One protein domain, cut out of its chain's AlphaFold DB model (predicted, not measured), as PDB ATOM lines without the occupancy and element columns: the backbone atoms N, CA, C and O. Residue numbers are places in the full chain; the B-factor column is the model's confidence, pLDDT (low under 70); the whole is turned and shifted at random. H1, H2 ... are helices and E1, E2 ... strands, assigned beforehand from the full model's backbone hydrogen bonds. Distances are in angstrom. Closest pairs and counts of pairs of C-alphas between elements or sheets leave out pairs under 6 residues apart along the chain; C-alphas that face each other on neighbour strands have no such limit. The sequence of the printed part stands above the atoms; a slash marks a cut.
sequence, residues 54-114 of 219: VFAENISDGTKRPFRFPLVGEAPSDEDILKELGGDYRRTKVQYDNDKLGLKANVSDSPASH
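Overview. This is residues 54 to 114 of the 219 residues of an uncharacterized protein of Balneola sp (UniProt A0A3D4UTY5). With little regular structure, a small antiparallel sheet, E2-E1-E3, has one short helix, H1, over it, while residues 92 to 114, with no named element, loop away and fold back. The 61 printed residues, mixed in class with 23 in named elements, run E1, E2, H1, E3. The whole is compact, radius of gyration of the C-alphas 11.8 A, and flat, spanning 30 by 30 by 16 A.

Along the chain. Inner strand E1, residues 54 to 58, begins at C-alpha 54 (9.149, 30.634, -37.824). Edge strands are E2, residues 64 to 70, 20.0 A long, and E3, residues 89 to 91, ending at C-alpha 91 (8.529, 26.823, -43.707). H1 is residues 78 to 85, 10.5 A.

Arrangement. Hairpin E1 and E2 has N 56 and O 65 within hydrogen-bond range, 3.0 A; E1 and E3 have N 57 and O 90, 2.8 A. H1, every O i to N i+4 pair within range, is on the sheet, height 8.3 A; its closest C-alpha to E1 is Leu 85 to Ala 56, 7.8 A. E2, H1 and E3 form a split strand-helix-strand unit, two strands of one sheet that are not neighbours, with a helix between them along the chain and E1 between them in the sheet; its crossover is right-handed.

Size, cuts and confidence. The farthest C-alphas, Asp 61 and Gly 73, are 33.4 A apart. The printed part has no cut, and no printed residue is under 70 in pLDDT.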
ATOM      1  N   VAL A  54       9.493  30.905 -36.423       93.75
ATOM      2  CA  VAL A  54       9.149  30.634 -37.824       93.75
ATOM      3  C   VAL A  54       7.734  30.085 -37.898       93.75
ATOM      4  O   VAL A  54       7.341  29.236 -37.105       93.75
ATOM      5  N   PHE A  55       6.960  30.535 -38.880       92.62
ATOM      6  CA  PHE A  55       5.708  29.865 -39.216       92.62
ATOM      7  C   PHE A  55       5.985  28.758 -40.218       92.62
ATOM      8  O   PHE A  55       6.603  28.995 -41.264       92.62
ATOM      9  N   ALA A  56       5.474  27.572 -39.921       93.88
ATOM     10  CA  ALA A  56       5.546  26.429 -40.804       93.88
ATOM     11  C   ALA A  56       4.158  25.844 -41.049       93.88
ATOM     12  O   ALA A  56       3.226  26.016 -40.264       93.88
ATOM     13  N   GLU A  57       4.035  25.191 -42.190       94.44
ATOM     14  CA  GLU A  57       2.830  24.566 -42.699       94.44
ATOM     15  C   GLU A  57       3.052  23.057 -42.738       94.44
ATOM     16  O   GLU A  57       4.060  22.592 -43.278       94.44
ATOM     17  N   ASN A  58       2.133  22.299 -42.154       94.44
ATOM     18  CA  ASN A  58       2.141  20.850 -42.221       94.44
ATOM     19  C   ASN A  58       1.930  20.410 -43.678       94.44
ATOM     20  O   ASN A  58       1.047  20.908 -44.377       94.44
ATOM     21  N   ILE A  59       2.756  19.480 -44.148       93.50
ATOM     22  CA  ILE A  59       2.760  19.049 -45.550       93.50
ATOM     23  C   ILE A  59       1.515  18.216 -45.890       93.50
ATOM     24  O   ILE A  59       1.076  18.222 -47.042       93.50
ATOM     25  N   SER A  60       0.948  17.508 -44.910       92.38
ATOM     26  CA  SER A  60      -0.177  16.589 -45.107       92.38
ATOM     27  C   SER A  60      -1.540  17.285 -45.131       92.38
ATOM     28  O   SER A  60      -2.372  16.944 -45.971       92.38
ATOM     29  N   ASP A  61      -1.763  18.268 -44.254       92.25
ATOM     30  CA  ASP A  61      -3.074  18.909 -44.071       92.25
ATOM     31  C   ASP A  61      -3.072  20.432 -44.307       92.25
ATOM     32  O   ASP A  61      -4.133  21.058 -44.335       92.25
ATOM     33  N   GLY A  62      -1.901  21.042 -44.519       90.19
ATOM     34  CA  GLY A  62      -1.770  22.477 -44.761       90.19
ATOM     35  C   GLY A  62      -1.983  23.352 -43.520       90.19
ATOM     36  O   GLY A  62      -2.046  24.580 -43.640       90.19
ATOM     37  N   THR A  63      -2.110  22.765 -42.327       91.12
ATOM     38  CA  THR A  63      -2.268  23.520 -41.080       91.12
ATOM     39  C   THR A  63      -0.998  24.295 -40.758       91.12
ATOM     40  O   THR A  63       0.119  23.816 -40.946       91.12
ATOM     41  N   LYS A  64      -1.155  25.531 -40.279       90.94
ATOM     42  CA  LYS A  64      -0.026  26.410 -39.956       90.94
ATOM     43  C   LYS A  64       0.150  26.510 -38.455       90.94
ATOM     44  O   LYS A  64      -0.823  26.738 -37.743       90.94
ATOM     45  N   ARG A  65       1.396  26.421 -37.996       89.38
ATOM     46  CA  ARG A  65       1.755  26.672 -36.598       89.38
ATOM     47  C   ARG A  65       3.088  27.413 -36.483       89.38
ATOM     48  O   ARG A  65       3.923  27.298 -37.389       89.38
ATOM     49  N   PRO A  66       3.291  28.179 -35.402       91.88
ATOM     50  CA  PRO A  66       4.608  28.685 -35.070       91.88
ATOM     51  C   PRO A  66       5.503  27.545 -34.566       91.88
ATOM     52  O   PRO A  66       5.037  26.602 -33.932       91.88
ATOM     53  N   PHE A  67       6.790  27.656 -34.860       92.75
ATOM     54  CA  PHE A  67       7.877  26.946 -34.201       92.75
ATOM     55  C   PHE A  67       8.779  28.014 -33.595       92.75
ATOM     56  O   PHE A  67       9.130  28.984 -34.280       92.75
ATOM     57  N   ARG A  68       9.105  27.860 -32.315       93.62
ATOM     58  CA  ARG A  68       9.854  28.843 -31.539       93.62
ATOM     59  C   ARG A  68      11.201  28.264 -31.151       93.62
ATOM     60  O   ARG A  68      11.330  27.065 -30.939       93.62
ATOM     61  N   PHE A  69      12.201  29.130 -31.101       92.31
ATOM     62  CA  PHE A  69      13.573  28.775 -30.779       92.31
ATOM     63  C   PHE A  69      14.089  29.752 -29.728       92.31
ATOM     64  O   PHE A  69      13.857  30.960 -29.859       92.31
ATOM     65  N   PRO A  70      14.803  29.261 -28.706       90.38
ATOM     66  CA  PRO A  70      15.327  30.113 -27.650       90.38
ATOM     67  C   PRO A  70      16.282  31.171 -28.218       90.38
ATOM     68  O   PRO A  70      17.006  30.929 -29.189       90.38
ATOM     69  N   LEU A  71      16.302  32.351 -27.596       87.81
ATOM     70  CA  LEU A  71      17.218  33.431 -27.956       87.81
ATOM     71  C   LEU A  71      18.649  33.108 -27.481       87.81
ATOM     72  O   LEU A  71      19.103  33.583 -26.443       87.81
ATOM     73  N   VAL A  72      19.381  32.291 -28.242       82.62
ATOM     74  CA  VAL A  72      20.789  31.949 -27.967       82.62
ATOM     75  C   VAL A  72      21.690  32.608 -29.014       82.62
ATOM     76  O   VAL A  72      22.210  31.967 -29.922       82.62
ATOM     77  N   GLY A  73      21.866  33.925 -28.893       79.56
ATOM     78  CA  GLY A  73      22.711  34.709 -29.797       79.56
ATOM     79  C   GLY A  73      21.998  35.107 -31.089       79.56
ATOM     80  O   GLY A  73      21.107  35.953 -31.070       79.56
ATOM     81  N   GLU A  74      22.438  34.560 -32.221       85.44
ATOM     82  CA  GLU A  74      21.879  34.886 -33.538       85.44
ATOM     83  C   GLU A  74      20.607  34.077 -33.843       85.44
ATOM     84  O   GLU A  74      20.179  33.228 -33.061       85.44
ATOM     85  N   ALA A  75      19.966  34.376 -34.975       87.88
ATOM     86  CA  ALA A  75      18.823  33.605 -35.454       87.88
ATOM     87  C   ALA A  75      19.209  32.133 -35.690       87.88
ATOM     88  O   ALA A  75      20.334  31.875 -36.127       87.88
ATOM     89  N   PRO A  76      18.290  31.173 -35.455       92.19
ATOM     90  CA  PRO A  76      18.553  29.767 -35.736       92.19
ATOM     91  C   PRO A  76      18.905  29.585 -37.214       92.19
ATOM     92  O   PRO A  76      18.326  30.242 -38.089       92.19
ATOM     93  N   SER A  77      19.860  28.696 -37.492       92.69
ATOM     94  CA  SER A  77      20.269  28.416 -38.865       92.69
ATOM     95  C   SER A  77      19.163  27.684 -39.633       92.69
ATOM     96  O   SER A  77      18.263  27.078 -39.046       92.69
ATOM     97  N   ASP A  78      19.233  27.696 -40.965       91.88
ATOM     98  CA  ASP A  78      18.285  26.936 -41.787       91.88
ATOM     99  C   ASP A  78      18.354  25.428 -41.487       91.88
ATOM    100  O   ASP A  78      17.324  24.755 -41.525       91.88
ATOM    101  N   GLU A  79      19.533  24.905 -41.138       92.38
ATOM    102  CA  GLU A  79      19.719  23.507 -40.736       92.38
ATOM    103  C   GLU A  79      19.026  23.201 -39.402       92.38
ATOM    104  O   GLU A  79      18.322  22.194 -39.301       92.38
ATOM    105  N   ASP A  80      19.157  24.087 -38.408       93.31
ATOM    106  CA  ASP A  80      18.485  23.944 -37.109       93.31
ATOM    107  C   ASP A  80      16.966  23.986 -37.267       93.31
ATOM    108  O   ASP A  80      16.251  23.153 -36.707       93.31
ATOM    109  N   ILE A  81      16.469  24.914 -38.091       94.25
ATOM    110  CA  ILE A  81      15.040  25.025 -38.380       94.25
ATOM    111  C   ILE A  81      14.547  23.747 -39.058       94.25
ATOM    112  O   ILE A  81      13.557  23.170 -38.622       94.25
ATOM    113  N   LEU A  82      15.221  23.271 -40.107       93.12
ATOM    114  CA  LEU A  82      14.816  22.053 -40.817       93.12
ATOM    115  C   LEU A  82      14.812  20.822 -39.909       93.12
ATOM    116  O   LEU A  82      13.915  19.985 -40.025       93.12
ATOM    117  N   LYS A  83      15.790  20.725 -39.002       93.75
ATOM    118  CA  LYS A  83      15.863  19.658 -38.006       93.75
ATOM    119  C   LYS A  83      14.652  19.679 -37.075       93.75
ATOM    120  O   LYS A  83      14.047  18.631 -36.867       93.75
ATOM    121  N   GLU A  84      14.278  20.852 -36.569       93.00
ATOM    122  CA  GLU A  84      13.135  21.018 -35.662       93.00
ATOM    123  C   GLU A  84      11.787  20.765 -36.354       93.00
ATOM    124  O   GLU A  84      10.861  20.204 -35.772       93.00
ATOM    125  N   LEU A  85      11.669  21.117 -37.638       92.81
ATOM    126  CA  LEU A  85      10.456  20.859 -38.421       92.81
ATOM    127  C   LEU A  85      10.188  19.363 -38.662       92.81
ATOM    128  O   LEU A  85       9.071  19.007 -39.046       92.81
ATOM    129  N   GLY A  86      11.187  18.494 -38.475       91.06
ATOM    130  CA  GLY A  86      11.029  17.035 -38.484       91.06
ATOM    131  C   GLY A  86      10.635  16.412 -39.831       91.06
ATOM    132  O   GLY A  86      10.381  15.216 -39.896       91.06
ATOM    133  N   GLY A  87      10.579  17.197 -40.911       91.06
ATOM    134  CA  GLY A  87      10.175  16.750 -42.249       91.06
ATOM    135  C   GLY A  87       8.662  16.730 -42.500       91.06
ATOM    136  O   GLY A  87       8.261  16.763 -43.659       91.06
ATOM    137  N   ASP A  88       7.833  16.761 -41.454       93.88
ATOM    138  CA  ASP A  88       6.365  16.843 -41.571       93.88
ATOM    139  C   ASP A  88       5.871  18.269 -41.850       93.88
ATOM    140  O   ASP A  88       4.747  18.484 -42.316       93.88
ATOM    141  N   TYR A  89       6.722  19.256 -41.575       95.38
ATOM    142  CA  TYR A  89       6.436  20.669 -41.755       95.38
ATOM    143  C   TYR A  89       7.412  21.307 -42.736       95.38
ATOM    144  O   TYR A  89       8.605  21.011 -42.761       95.38
ATOM    145  N   ARG A  90       6.902  22.258 -43.519       93.88
ATOM    146  CA  ARG A  90       7.705  23.144 -44.368       93.88
ATOM    147  C   ARG A  90       7.554  24.585 -43.910       93.88
ATOM    148  O   ARG A  90       6.464  25.000 -43.522       93.88
ATOM    149  N   ARG A  91       8.615  25.384 -44.003       94.56
ATOM    150  CA  ARG A  91       8.529  26.823 -43.707       94.56
ATOM    151  C   ARG A  91       7.524  27.503 -44.633       94.56
ATOM    152  O   ARG A  91       7.398  27.167 -45.811       94.56
ATOM    153  N   THR A  92       6.817  28.489 -44.095       93.94
ATOM    154  CA  THR A  92       5.961  29.358 -44.906       93.94
ATOM    155  C   THR A  92       6.809  30.227 -45.829       93.94
ATOM    156  O   THR A  92       7.899  30.669 -45.466       93.94
ATOM    157  N   LYS A  93       6.304  30.505 -47.031       92.62
ATOM    158  CA  LYS A  93       6.977  31.381 -47.996       92.62
ATOM    159  C   LYS A  93       6.769  32.853 -47.656       92.62
ATOM    160  O   LYS A  93       5.714  33.222 -47.137       92.62
ATOM    161  N   VAL A  94       7.752  33.691 -47.986       90.12
ATOM    162  CA  VAL A  94       7.601  35.147 -47.859       90.12
ATOM    163  C   VAL A  94       6.458  35.634 -48.749       90.12
ATOM    164  O   VAL A  94       6.321  35.200 -49.890       90.12
ATOM    165  N   GLN A  95       5.630  36.545 -48.240       87.38
ATOM    166  CA  GLN A  95       4.475  37.063 -48.992       87.38
ATOM    167  C   GLN A  95       4.836  38.210 -49.943       87.38
ATOM    168  O   GLN A  95       4.102  38.475 -50.891       87.38
ATOM    169  N   TYR A  96       5.962  38.880 -49.694       85.88
ATOM    170  CA  TYR A  96       6.391  40.074 -50.413       85.88
ATOM    171  C   TYR A  96       7.871  39.977 -50.772       85.88
ATOM    172  O   TYR A  96       8.649  39.361 -50.038       85.88
ATOM    173  N   ASP A  97       8.247  40.611 -51.881       88.19
ATOM    174  CA  ASP A  97       9.646  40.766 -52.261       88.19
ATOM    175  C   ASP A  97      10.377  41.643 -51.237       88.19
ATOM    176  O   ASP A  97       9.849  42.639 -50.733       88.19
ATOM    177  N   ASN A  98      11.615  41.271 -50.925       86.25
ATOM    178  CA  ASN A  98      12.507  42.060 -50.092       86.25
ATOM    179  C   ASN A  98      13.906  42.062 -50.706       86.25
ATOM    180  O   ASN A  98      14.759  41.243 -50.355       86.25
ATOM    181  N   ASP A  99      14.140  43.026 -51.596       88.69
ATOM    182  CA  ASP A  99      15.398  43.174 -52.335       88.69
ATOM    183  C   ASP A  99      16.618  43.305 -51.417       88.69
ATOM    184  O   ASP A  99      17.693  42.809 -51.740       88.69
ATOM    185  N   LYS A 100      16.459  43.925 -50.238       86.00
ATOM    186  CA  LYS A 100      17.560  44.104 -49.275       86.00
ATOM    187  C   LYS A 100      18.058  42.782 -48.702       86.00
ATOM    188  O   LYS A 100      19.230  42.682 -48.359       86.00
ATOM    189  N   LEU A 101      17.164  41.807 -48.569       82.31
ATOM    190  CA  LEU A 101      17.470  40.468 -48.068       82.31
ATOM    191  C   LEU A 101      17.548  39.430 -49.199       82.31
ATOM    192  O   LEU A 101      17.747  38.251 -48.926       82.31
ATOM    193  N   GLY A 102      17.368  39.843 -50.459       89.12
ATOM    194  CA  GLY A 102      17.328  38.939 -51.610       89.12
ATOM    195  C   GLY A 102      16.152  37.952 -51.595       89.12
ATOM    196  O   GLY A 102      16.240  36.895 -52.219       89.12
ATOM    197  N   LEU A 103      15.066  38.264 -50.878       90.50
ATOM    198  CA  LEU A 103      13.915  37.370 -50.725       90.50
ATOM    199  C   LEU A 103      12.871  37.650 -51.808       90.50
ATOM    200  O   LEU A 103      12.519  38.805 -52.043       90.50
ATOM    201  N   LYS A 104      12.351  36.589 -52.430       91.75
ATOM    202  CA  LYS A 104      11.327  36.662 -53.480       91.75
ATOM    203  C   LYS A 104       9.992  36.112 -52.998       91.75
ATOM    204  O   LYS A 104       9.940  34.988 -52.487       91.75
ATOM    205  N   ALA A 105       8.925  36.873 -53.226       92.00
ATOM    206  CA  ALA A 105       7.549  36.525 -52.899       92.00
ATOM    207  C   ALA A 105       7.191  35.128 -53.419       92.00
ATOM    208  O   ALA A 105       7.412  34.806 -54.585       92.00
ATOM    209  N   ASN A 106       6.622  34.296 -52.546       89.75
ATOM    210  CA  ASN A 106       6.185  32.924 -52.823       89.75
ATOM    211  C   ASN A 106       7.288  31.953 -53.292       89.75
ATOM    212  O   ASN A 106       6.982  30.830 -53.691       89.75
ATOM    213  N   VAL A 107       8.564  32.346 -53.223       91.19
ATOM    214  CA  VAL A 107       9.710  31.519 -53.631       91.19
ATOM    215  C   VAL A 107      10.611  31.240 -52.433       91.19
ATOM    216  O   VAL A 107      10.850  30.078 -52.089       91.19
ATOM    217  N   SER A 108      11.078  32.301 -51.775       91.50
ATOM    218  CA  SER A 108      11.971  32.208 -50.621       91.50
ATOM    219  C   SER A 108      11.215  31.785 -49.360       91.50
ATOM    220  O   SER A 108      10.054  32.155 -49.162       91.50
ATOM    221  N   ASP A 109      11.880  31.024 -48.494       92.69
ATOM    222  CA  ASP A 109      11.351  30.709 -47.167       92.69
ATOM    223  C   ASP A 109      11.364  31.950 -46.272       92.69
ATOM    224  O   ASP A 109      12.260  32.793 -46.359       92.69
ATOM    225  N   SER A 110      10.345  32.080 -45.421       90.50
ATOM    226  CA  SER A 110      10.250  33.195 -44.481       90.50
ATOM    227  C   SER A 110      11.350  33.093 -43.434       90.50
ATOM    228  O   SER A 110      11.434  32.046 -42.784       90.50
ATOM    229  N   PRO A 111      12.170  34.143 -43.231       90.00
ATOM    230  CA  PRO A 111      13.224  34.138 -42.224       90.00
ATOM    231  C   PRO A 111      12.642  33.999 -40.812       90.00
ATOM    232  O   PRO A 111      11.474  34.322 -40.576       90.00
ATOM    233  N   ALA A 112      13.466  33.537 -39.871       91.50
ATOM    234  CA  ALA A 112      13.110  33.585 -38.460       91.50
ATOM    235  C   ALA A 112      12.885  35.039 -38.033       91.50
ATOM    236  O   ALA A 112      13.679  35.930 -38.337       91.50
ATOM    237  N   SER A 113      11.763  35.281 -37.364       90.06
ATOM    238  CA  SER A 113      11.377  36.593 -36.856       90.06
ATOM    239  C   SER A 113      11.705  36.673 -35.375       90.06
ATOM    240  O   SER A 113      11.353  35.765 -34.624       90.06
ATOM    241  N   HIS A 114      12.357  37.756 -34.958       91.06
ATOM    242  CA  HIS A 114      12.561  38.022 -33.541       91.06
ATOM    243  C   HIS A 114      11.238  38.479 -32.923       91.06
ATOM    244  O   HIS A 114      10.611  39.407 -33.444       91.06
TER     245      HIS A 114